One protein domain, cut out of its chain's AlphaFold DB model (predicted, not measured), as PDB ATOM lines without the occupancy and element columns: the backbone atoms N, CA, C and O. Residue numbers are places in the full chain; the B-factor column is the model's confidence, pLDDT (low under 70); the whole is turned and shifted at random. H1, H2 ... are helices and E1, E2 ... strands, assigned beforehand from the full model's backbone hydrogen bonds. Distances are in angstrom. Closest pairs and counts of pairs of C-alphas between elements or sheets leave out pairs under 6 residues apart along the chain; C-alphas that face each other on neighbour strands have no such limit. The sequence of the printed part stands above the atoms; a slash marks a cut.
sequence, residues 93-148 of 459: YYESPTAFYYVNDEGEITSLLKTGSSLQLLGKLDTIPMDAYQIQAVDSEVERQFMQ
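This is residues 93 to 148 of the 459 residues of an uncharacterized protein of Cyanothece sp. (strain PCC 7425 / ATCC 29141) (UniProt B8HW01). A twisted sheet of five antiparallel strands forms a wall, with one short helix, H1, packed slantwise over one face. The strands' lines turn by 117 degrees from edge to edge, and the link from E4 to E5, residues 126 to 132, joins the two edge strands. The printed part has 56 residues, with elements in the chain order E1 E2 E3 E4 E5 H1, sheet order E4 - E3 - E2 - E1 - E5, and a mixed class of helices and strands. It is compact and rounded, with a radius of gyration of the C-alphas of 10.3 A and spans of 28 by 24 by 22 A.

E2, residues 99 to 103, and E3, residues 109 to 115, form an antiparallel hairpin at 164 degrees, with N 100 and O 112 within hydrogen-bond range at 2.8 A. E4, residues 118 to 125, is an edge strand and makes a hairpin with E3, with N 113 and O 120 at 2.8 A. E1, residues 93 to 95, makes a hairpin with E2, with N 94 and O 101 at 2.8 A; these three hairpins make a meander, each strand the antiparallel neighbour of the one before. E5, residues 133 to 135, is the other edge strand, antiparallel to E1 at 129 degrees, with N 95 and O 133 at 2.9 A. H1, residues 140 to 147, is on the sheet at a height of 8.4 A, only just over E3 and E2, with 3 of its 8 C-alphas on each. On the local plane it stands at 49 degrees to E2, slantwise to the strands; their closest C-alphas, those of Tyr 102 and Phe 146, are 7.3 A apart. In H1 every O i to N i+4 pair is within hydrogen-bond range.

E1 begins at C-alpha 93 (33.077, -12.695, 31.672) and is 6.8 A long; E5 is 6.4 A. E2 measures 13.2 A, E3 19.0 A and E4 19.7 A. H1, 10.2 A long, ends at C-alpha 147 (36.796, -24.109, 33.993).

The C-alphas of Glu 106 and Gly 116, the two farthest apart, are 30.3 A apart. The printed part has no cut and no long link. Mean pLDDT of the printed part is 87.0; residue 130 alone is under 70.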
ATOM      1  N   TYR A  93      34.421 -12.190  31.887       91.81
ATOM      2  CA  TYR A  93      33.077 -12.695  31.672       91.81
ATOM      3  C   TYR A  93      32.178 -11.610  31.092       91.81
ATOM      4  O   TYR A  93      32.246 -10.445  31.488       91.81
ATOM      5  N   TYR A  94      31.311 -12.013  30.174       92.38
ATOM      6  CA  TYR A  94      30.302 -11.163  29.560       92.38
ATOM      7  C   TYR A  94      28.944 -11.848  29.670       92.38
ATOM      8  O   TYR A  94      28.848 -13.075  29.657       92.38
ATOM      9  N   GLU A  95      27.882 -11.065  29.773       91.81
ATOM     10  CA  GLU A  95      26.533 -11.575  29.987       91.81
ATOM     11  C   GLU A  95      25.547 -10.903  29.044       91.81
ATOM     12  O   GLU A  95      25.477  -9.680  29.000       91.81
ATOM     13  N   SER A  96      24.758 -11.707  28.330       92.38
ATOM     14  CA  SER A  96      23.583 -11.266  27.576       92.38
ATOM     15  C   SER A  96      22.298 -11.798  28.235       92.38
ATOM     16  O   SER A  96      22.356 -12.636  29.147       92.38
ATOM     17  N   PRO A  97      21.101 -11.388  27.777       91.44
ATOM     18  CA  PRO A  97      19.839 -11.965  28.241       91.44
ATOM     19  C   PRO A  97      19.741 -13.485  28.042       91.44
ATOM     20  O   PRO A  97      19.014 -14.151  28.775       91.44
ATOM     21  N   THR A  98      20.461 -14.047  27.065       92.69
ATOM     22  CA  THR A  98      20.323 -15.452  26.654       92.69
ATOM     23  C   THR A  98      21.517 -16.328  27.013       92.69
ATOM     24  O   THR A  98      21.364 -17.549  27.025       92.69
ATOM     25  N   ALA A  99      22.689 -15.764  27.314       94.69
ATOM     26  CA  ALA A  99      23.895 -16.549  27.569       94.69
ATOM     27  C   ALA A  99      24.924 -15.817  28.447       94.69
ATOM     28  O   ALA A  99      24.888 -14.597  28.608       94.69
ATOM     29  N   PHE A 100      25.865 -16.588  28.987       94.00
ATOM     30  CA  PHE A 100      27.139 -16.105  29.512       94.00
ATOM     31  C   PHE A 100      28.249 -16.404  28.509       94.00
ATOM     32  O   PHE A 100      28.218 -17.429  27.826       94.00
ATOM     33  N   TYR A 101      29.253 -15.540  28.457       93.50
ATOM     34  CA  TYR A 101      30.427 -15.677  27.609       93.50
ATOM     35  C   TYR A 101      31.676 -15.514  28.461       93.50
ATOM     36  O   TYR A 101      31.707 -14.690  29.373       93.50
ATOM     37  N   TYR A 102      32.711 -16.276  28.149       93.12
ATOM     38  CA  TYR A 102      34.027 -16.124  28.749       93.12
ATOM     39  C   TYR A 102      35.057 -15.913  27.647       93.12
ATOM     40  O   TYR A 102      35.142 -16.714  26.713       93.12
ATOM     41  N   VAL A 103      35.809 -14.822  27.770       90.00
ATOM     42  CA  VAL A 103      36.920 -14.455  26.892       90.00
ATOM     43  C   VAL A 103      38.200 -14.717  27.659       90.00
ATOM     44  O   VAL A 103      38.414 -14.123  28.716       90.00
ATOM     45  N   ASN A 104      39.044 -15.612  27.157       88.38
ATOM     46  CA  ASN A 104      40.345 -15.858  27.775       88.38
ATOM     47  C   ASN A 104      41.390 -14.806  27.352       88.38
ATOM     48  O   ASN A 104      41.137 -13.951  26.501       88.38
ATOM     49  N   ASP A 105      42.591 -14.894  27.923       82.88
ATOM     50  CA  ASP A 105      43.707 -13.985  27.623       82.88
ATOM     51  C   ASP A 105      44.165 -14.055  26.150       82.88
ATOM     52  O   ASP A 105      44.725 -13.100  25.601       82.88
ATOM     53  N   GLU A 106      43.909 -15.177  25.471       81.19
ATOM     54  CA  GLU A 106      44.170 -15.358  24.043       81.19
ATOM     55  C   GLU A 106      43.072 -14.775  23.126       81.19
ATOM     56  O   GLU A 106      43.274 -14.683  21.903       81.19
ATOM     57  N   GLY A 107      41.945 -14.345  23.702       76.56
ATOM     58  CA  GLY A 107      40.764 -13.838  23.003       76.56
ATOM     59  C   GLY A 107      39.854 -14.926  22.419       76.56
ATOM     60  O   GLY A 107      39.068 -14.632  21.522       76.56
ATOM     61  N   GLU A 108      39.978 -16.180  22.861       84.69
ATOM     62  CA  GLU A 108      39.009 -17.238  22.554       84.69
ATOM     63  C   GLU A 108      37.736 -17.027  23.377       84.69
ATOM     64  O   GLU A 108      37.795 -16.816  24.590       84.69
ATOM     65  N   ILE A 109      36.583 -17.116  22.711       87.75
ATOM     66  CA  ILE A 109      35.273 -16.926  23.329       87.75
ATOM     67  C   ILE A 109      34.633 -18.298  23.525       87.75
ATOM     68  O   ILE A 109      34.502 -19.081  22.584       87.75
ATOM     69  N   THR A 110      34.187 -18.582  24.740       92.19
ATOM     70  CA  THR A 110      33.336 -19.738  25.065       92.19
ATOM     71  C   THR A 110      31.986 -19.241  25.555       92.19
ATOM     72  O   THR A 110      31.908 -18.156  26.127       92.19
ATOM     73  N   SER A 111      30.910 -19.996  25.318       94.19
ATOM     74  CA  SER A 111      29.557 -19.571  25.709       94.19
ATOM     75  C   SER A 111      28.746 -20.647  26.425       94.19
ATOM     76  O   SER A 111      28.819 -21.832  26.093       94.19
ATOM     77  N   LEU A 112      27.942 -20.204  27.394       94.19
ATOM     78  CA  LEU A 112      26.986 -20.999  28.161       94.19
ATOM     79  C   LEU A 112      25.579 -20.424  27.969       94.19
ATOM     80  O   LEU A 112      25.317 -19.281  28.343       94.19
ATOM     81  N   LEU A 113      24.656 -21.203  27.410       94.25
ATOM     82  CA  LEU A 113      23.266 -20.795  27.203       94.25
ATOM     83  C   LEU A 113      22.480 -20.800  28.524       94.25
ATOM     84  O   LEU A 113      22.541 -21.767  29.284       94.25
ATOM     85  N   LYS A 114      21.679 -19.757  28.761       92.31
ATOM     86  CA  LYS A 114      20.726 -19.659  29.875       92.31
ATOM     87  C   LYS A 114      19.404 -20.331  29.499       92.31
ATOM     88  O   LYS A 114      18.446 -19.676  29.093       92.31
ATOM     89  N   THR A 115      19.332 -21.653  29.609       87.25
ATOM     90  CA  THR A 115      18.088 -22.412  29.378       87.25
ATOM     91  C   THR A 115      17.450 -22.834  30.696       87.25
ATOM     92  O   THR A 115      17.714 -23.919  31.216       87.25
ATOM     93  N   GLY A 116      16.581 -21.977  31.239       85.94
ATOM     94  CA  GLY A 116      15.874 -22.245  32.494       85.94
ATOM     95  C   GLY A 116      16.841 -22.413  33.669       85.94
ATOM     96  O   GLY A 116      17.708 -21.570  33.878       85.94
ATOM     97  N   SER A 117      16.707 -23.507  34.421       84.19
ATOM     98  CA  SER A 117      17.547 -23.813  35.592       84.19
ATOM     99  C   SER A 117      18.888 -24.479  35.253       84.19
ATOM    100  O   SER A 117      19.627 -24.836  36.166       84.19
ATOM    101  N   SER A 118      19.192 -24.705  33.969       84.88
ATOM    102  CA  SER A 118      20.410 -25.400  33.533       84.88
ATOM    103  C   SER A 118      21.197 -24.587  32.511       84.88
ATOM    104  O   SER A 118      20.639 -24.087  31.531       84.88
ATOM    105  N   LEU A 119      22.506 -24.517  32.725       88.56
ATOM    106  CA  LEU A 119      23.471 -23.944  31.795       88.56
ATOM    107  C   LEU A 119      23.935 -25.031  30.812       88.56
ATOM    108  O   LEU A 119      24.232 -26.153  31.224       88.56
ATOM    109  N   GLN A 120      23.966 -24.713  29.517       89.44
ATOM    110  CA  GLN A 120      24.444 -25.621  28.468       89.44
ATOM    111  C   GLN A 120      25.626 -25.003  27.723       89.44
ATOM    112  O   GLN A 120      25.521 -23.882  27.226       89.44
ATOM    113  N   LEU A 121      26.734 -25.740  27.609       90.31
ATOM    114  CA  LEU A 121      27.893 -25.323  26.822       90.31
ATOM    115  C   LEU A 121      27.552 -25.337  25.329       90.31
ATOM    116  O   LEU A 121      27.276 -26.384  24.751       90.31
ATOM    117  N   LEU A 122      27.567 -24.153  24.718       86.56
ATOM    118  CA  LEU A 122      27.335 -23.959  23.282       86.56
ATOM    119  C   LEU A 122      28.611 -24.177  22.455       86.56
ATOM    120  O   LEU A 122      28.532 -24.380  21.245       86.56
ATOM    121  N   GLY A 123      29.777 -24.151  23.107       88.31
ATOM    122  CA  GLY A 123      31.090 -24.328  22.493       88.31
ATOM    123  C   GLY A 123      31.842 -23.013  22.274       88.31
ATOM    124  O   GLY A 123      31.514 -21.973  22.858       88.31
ATOM    125  N   LYS A 124      32.895 -23.088  21.448       88.75
ATOM    126  CA  LYS A 124      33.718 -21.936  21.060       88.75
ATOM    127  C   LYS A 124      32.972 -21.065  20.049       88.75
ATOM    128  O   LYS A 124      32.423 -21.582  19.078       88.75
ATOM    129  N   LEU A 125      32.979 -19.757  20.276       84.06
ATOM    130  CA  LEU A 125      32.401 -18.754  19.388       84.06
ATOM    131  C   LEU A 125      33.494 -17.852  18.812       84.06
ATOM    132  O   LEU A 125      34.545 -17.657  19.420       84.06
ATOM    133  N   ASP A 126      33.207 -17.261  17.654       76.75
ATOM    134  CA  ASP A 126      34.067 -16.251  17.028       76.75
ATOM    135  C   ASP A 126      33.696 -14.812  17.449       76.75
ATOM    136  O   ASP A 126      34.488 -13.886  17.256       76.75
ATOM    137  N   THR A 127      32.492 -14.609  18.004       76.12
ATOM    138  CA  THR A 127      31.916 -13.299  18.361       76.12
ATOM    139  C   THR A 127      31.014 -13.378  19.603       76.12
ATOM    140  O   THR A 127      30.548 -14.456  19.978       76.12
ATOM    141  N   ILE A 128      30.767 -12.229  20.246       75.62
ATOM    142  CA  ILE A 128      29.811 -12.073  21.357       75.62
ATOM    143  C   ILE A 128      28.625 -11.215  20.866       75.62
ATOM    144  O   ILE A 128      28.823 -10.317  20.048       75.62
ATOM    145  N   PRO A 129      27.374 -11.459  21.297       78.06
ATOM    146  CA  PRO A 129      26.244 -10.589  20.969       78.06
ATOM    147  C   PRO A 129      26.382  -9.161  21.499       78.06
ATOM    148  O   PRO A 129      26.985  -8.929  22.537       78.06
ATOM    149  N   MET A 130      25.761  -8.201  20.806       68.25
ATOM    150  CA  MET A 130      25.898  -6.770  21.115       68.25
ATOM    151  C   MET A 130      25.211  -6.319  22.407       68.25
ATOM    152  O   MET A 130      25.531  -5.269  22.957       68.25
ATOM    153  N   ASP A 131      24.253  -7.104  22.875       74.94
ATOM    154  CA  ASP A 131      23.590  -6.927  24.161       74.94
ATOM    155  C   ASP A 131      24.352  -7.588  25.315       74.94
ATOM    156  O   ASP A 131      23.905  -7.491  26.459       74.94
ATOM    157  N   ALA A 132      25.489  -8.237  25.039       81.12
ATOM    158  CA  ALA A 132      26.360  -8.726  26.085       81.12
ATOM    159  C   ALA A 132      27.208  -7.585  26.655       81.12
ATOM    160  O   ALA A 132      27.819  -6.811  25.920       81.12
ATOM    161  N   TYR A 133      27.278  -7.498  27.975       80.88
ATOM    162  CA  TYR A 133      28.104  -6.519  28.677       80.88
ATOM    163  C   TYR A 133      29.080  -7.228  29.607       80.88
ATOM    164  O   TYR A 133      28.813  -8.330  30.087       80.88
ATOM    165  N   GLN A 134      30.236  -6.606  29.840       84.50
ATOM    166  CA  GLN A 134      31.255  -7.156  30.725       84.50
ATOM    167  C   GLN A 134      30.748  -7.162  32.167       84.50
ATOM    168  O   GLN A 134      30.259  -6.147  32.671       84.50
ATOM    169  N   ILE A 135      30.914  -8.291  32.846       84.38
ATOM    170  CA  ILE A 135      30.577  -8.456  34.257       84.38
ATOM    171  C   ILE A 135      31.845  -8.742  35.060       84.38
ATOM    172  O   ILE A 135      32.712  -9.514  34.657       84.38
ATOM    173  N   GLN A 136      31.975  -8.077  36.211       80.00
ATOM    174  CA  GLN A 136      33.177  -8.177  37.051       80.00
ATOM    175  C   GLN A 136      33.234  -9.475  37.863       80.00
ATOM    176  O   GLN A 136      34.310  -9.876  38.302       80.00
ATOM    177  N   ALA A 137      32.088 -10.114  38.081       83.38
ATOM    178  CA  ALA A 137      31.978 -11.381  38.780       83.38
ATOM    179  C   ALA A 137      30.849 -12.206  38.158       83.38
ATOM    180  O   ALA A 137      29.779 -11.676  37.867       83.38
ATOM    181  N   VAL A 138      31.099 -13.499  37.983       88.00
ATOM    182  CA  VAL A 138      30.085 -14.513  37.679       88.00
ATOM    183  C   VAL A 138      29.856 -15.371  38.916       88.00
ATOM    184  O   VAL A 138      30.736 -15.485  39.772       88.00
ATOM    185  N   ASP A 139      28.682 -15.992  39.012       90.12
ATOM    186  CA  ASP A 139      28.437 -17.026  40.016       90.12
ATOM    187  C   ASP A 139      29.515 -18.127  39.913       90.12
ATOM    188  O   ASP A 139      29.913 -18.527  38.815       90.12
ATOM    189  N   SER A 140      29.982 -18.637  41.055       86.62
ATOM    190  CA  SER A 140      30.981 -19.708  41.124       86.62
ATOM    191  C   SER A 140      30.559 -20.990  40.393       86.62
ATOM    192  O   SER A 140      31.408 -21.838  40.116       86.62
ATOM    193  N   GLU A 141      29.268 -21.194  40.129       88.44
ATOM    194  CA  GLU A 141      28.778 -22.277  39.270       88.44
ATOM    195  C   GLU A 141      29.072 -22.014  37.786       88.44
ATOM    196  O   GLU A 141      29.593 -22.891  37.100       88.44
ATOM    197  N   VAL A 142      28.829 -20.791  37.303       90.19
ATOM    198  CA  VAL A 142      29.147 -20.371  35.926       90.19
ATOM    199  C   VAL A 142      30.655 -20.458  35.687       90.19
ATOM    200  O   VAL A 142      31.097 -21.031  34.693       90.19
ATOM    201  N   GLU A 143      31.456 -19.959  36.634       91.94
ATOM    202  CA  GLU A 143      32.918 -20.065  36.586       91.94
ATOM    203  C   GLU A 143      33.375 -21.528  36.518       91.94
ATOM    204  O   GLU A 143      34.196 -21.888  35.672       91.94
ATOM    205  N   ARG A 144      32.806 -22.400  37.361       90.88
ATOM    206  CA  ARG A 144      33.127 -23.833  37.350       90.88
ATOM    207  C   ARG A 144      32.791 -24.498  36.025       90.88
ATOM    208  O   ARG A 144      33.539 -25.382  35.623       90.88
ATOM    209  N   GLN A 145      31.719 -24.102  35.349       90.50
ATOM    210  CA  GLN A 145      31.370 -24.681  34.052       90.50
ATOM    211  C   GLN A 145      32.317 -24.260  32.929       90.50
ATOM    212  O   GLN A 145      32.641 -25.087  32.084       90.50
ATOM    213  N   PHE A 146      32.821 -23.024  32.944       90.56
ATOM    214  CA  PHE A 146      33.864 -22.605  32.000       90.56
ATOM    215  C   PHE A 146      35.225 -23.252  32.285       90.56
ATOM    216  O   PHE A 146      36.006 -23.478  31.366       90.56
ATOM    217  N   MET A 147      35.513 -23.546  33.556       89.19
ATOM    218  CA  MET A 147      36.796 -24.109  33.993       89.19
ATOM    219  C   MET A 147      36.826 -25.638  34.014       89.19
ATOM    220  O   MET A 147      37.899 -26.214  34.208       89.19
ATOM    221  N   GLN A 148      35.685 -26.313  33.848       86.50
ATOM    222  CA  GLN A 148      35.667 -27.763  33.719       86.50
ATOM    223  C   GLN A 148      36.357 -28.126  32.402       86.50
ATOM    224  O   GLN A 148      35.842 -27.775  31.339       86.50
TER     225      GLN A 148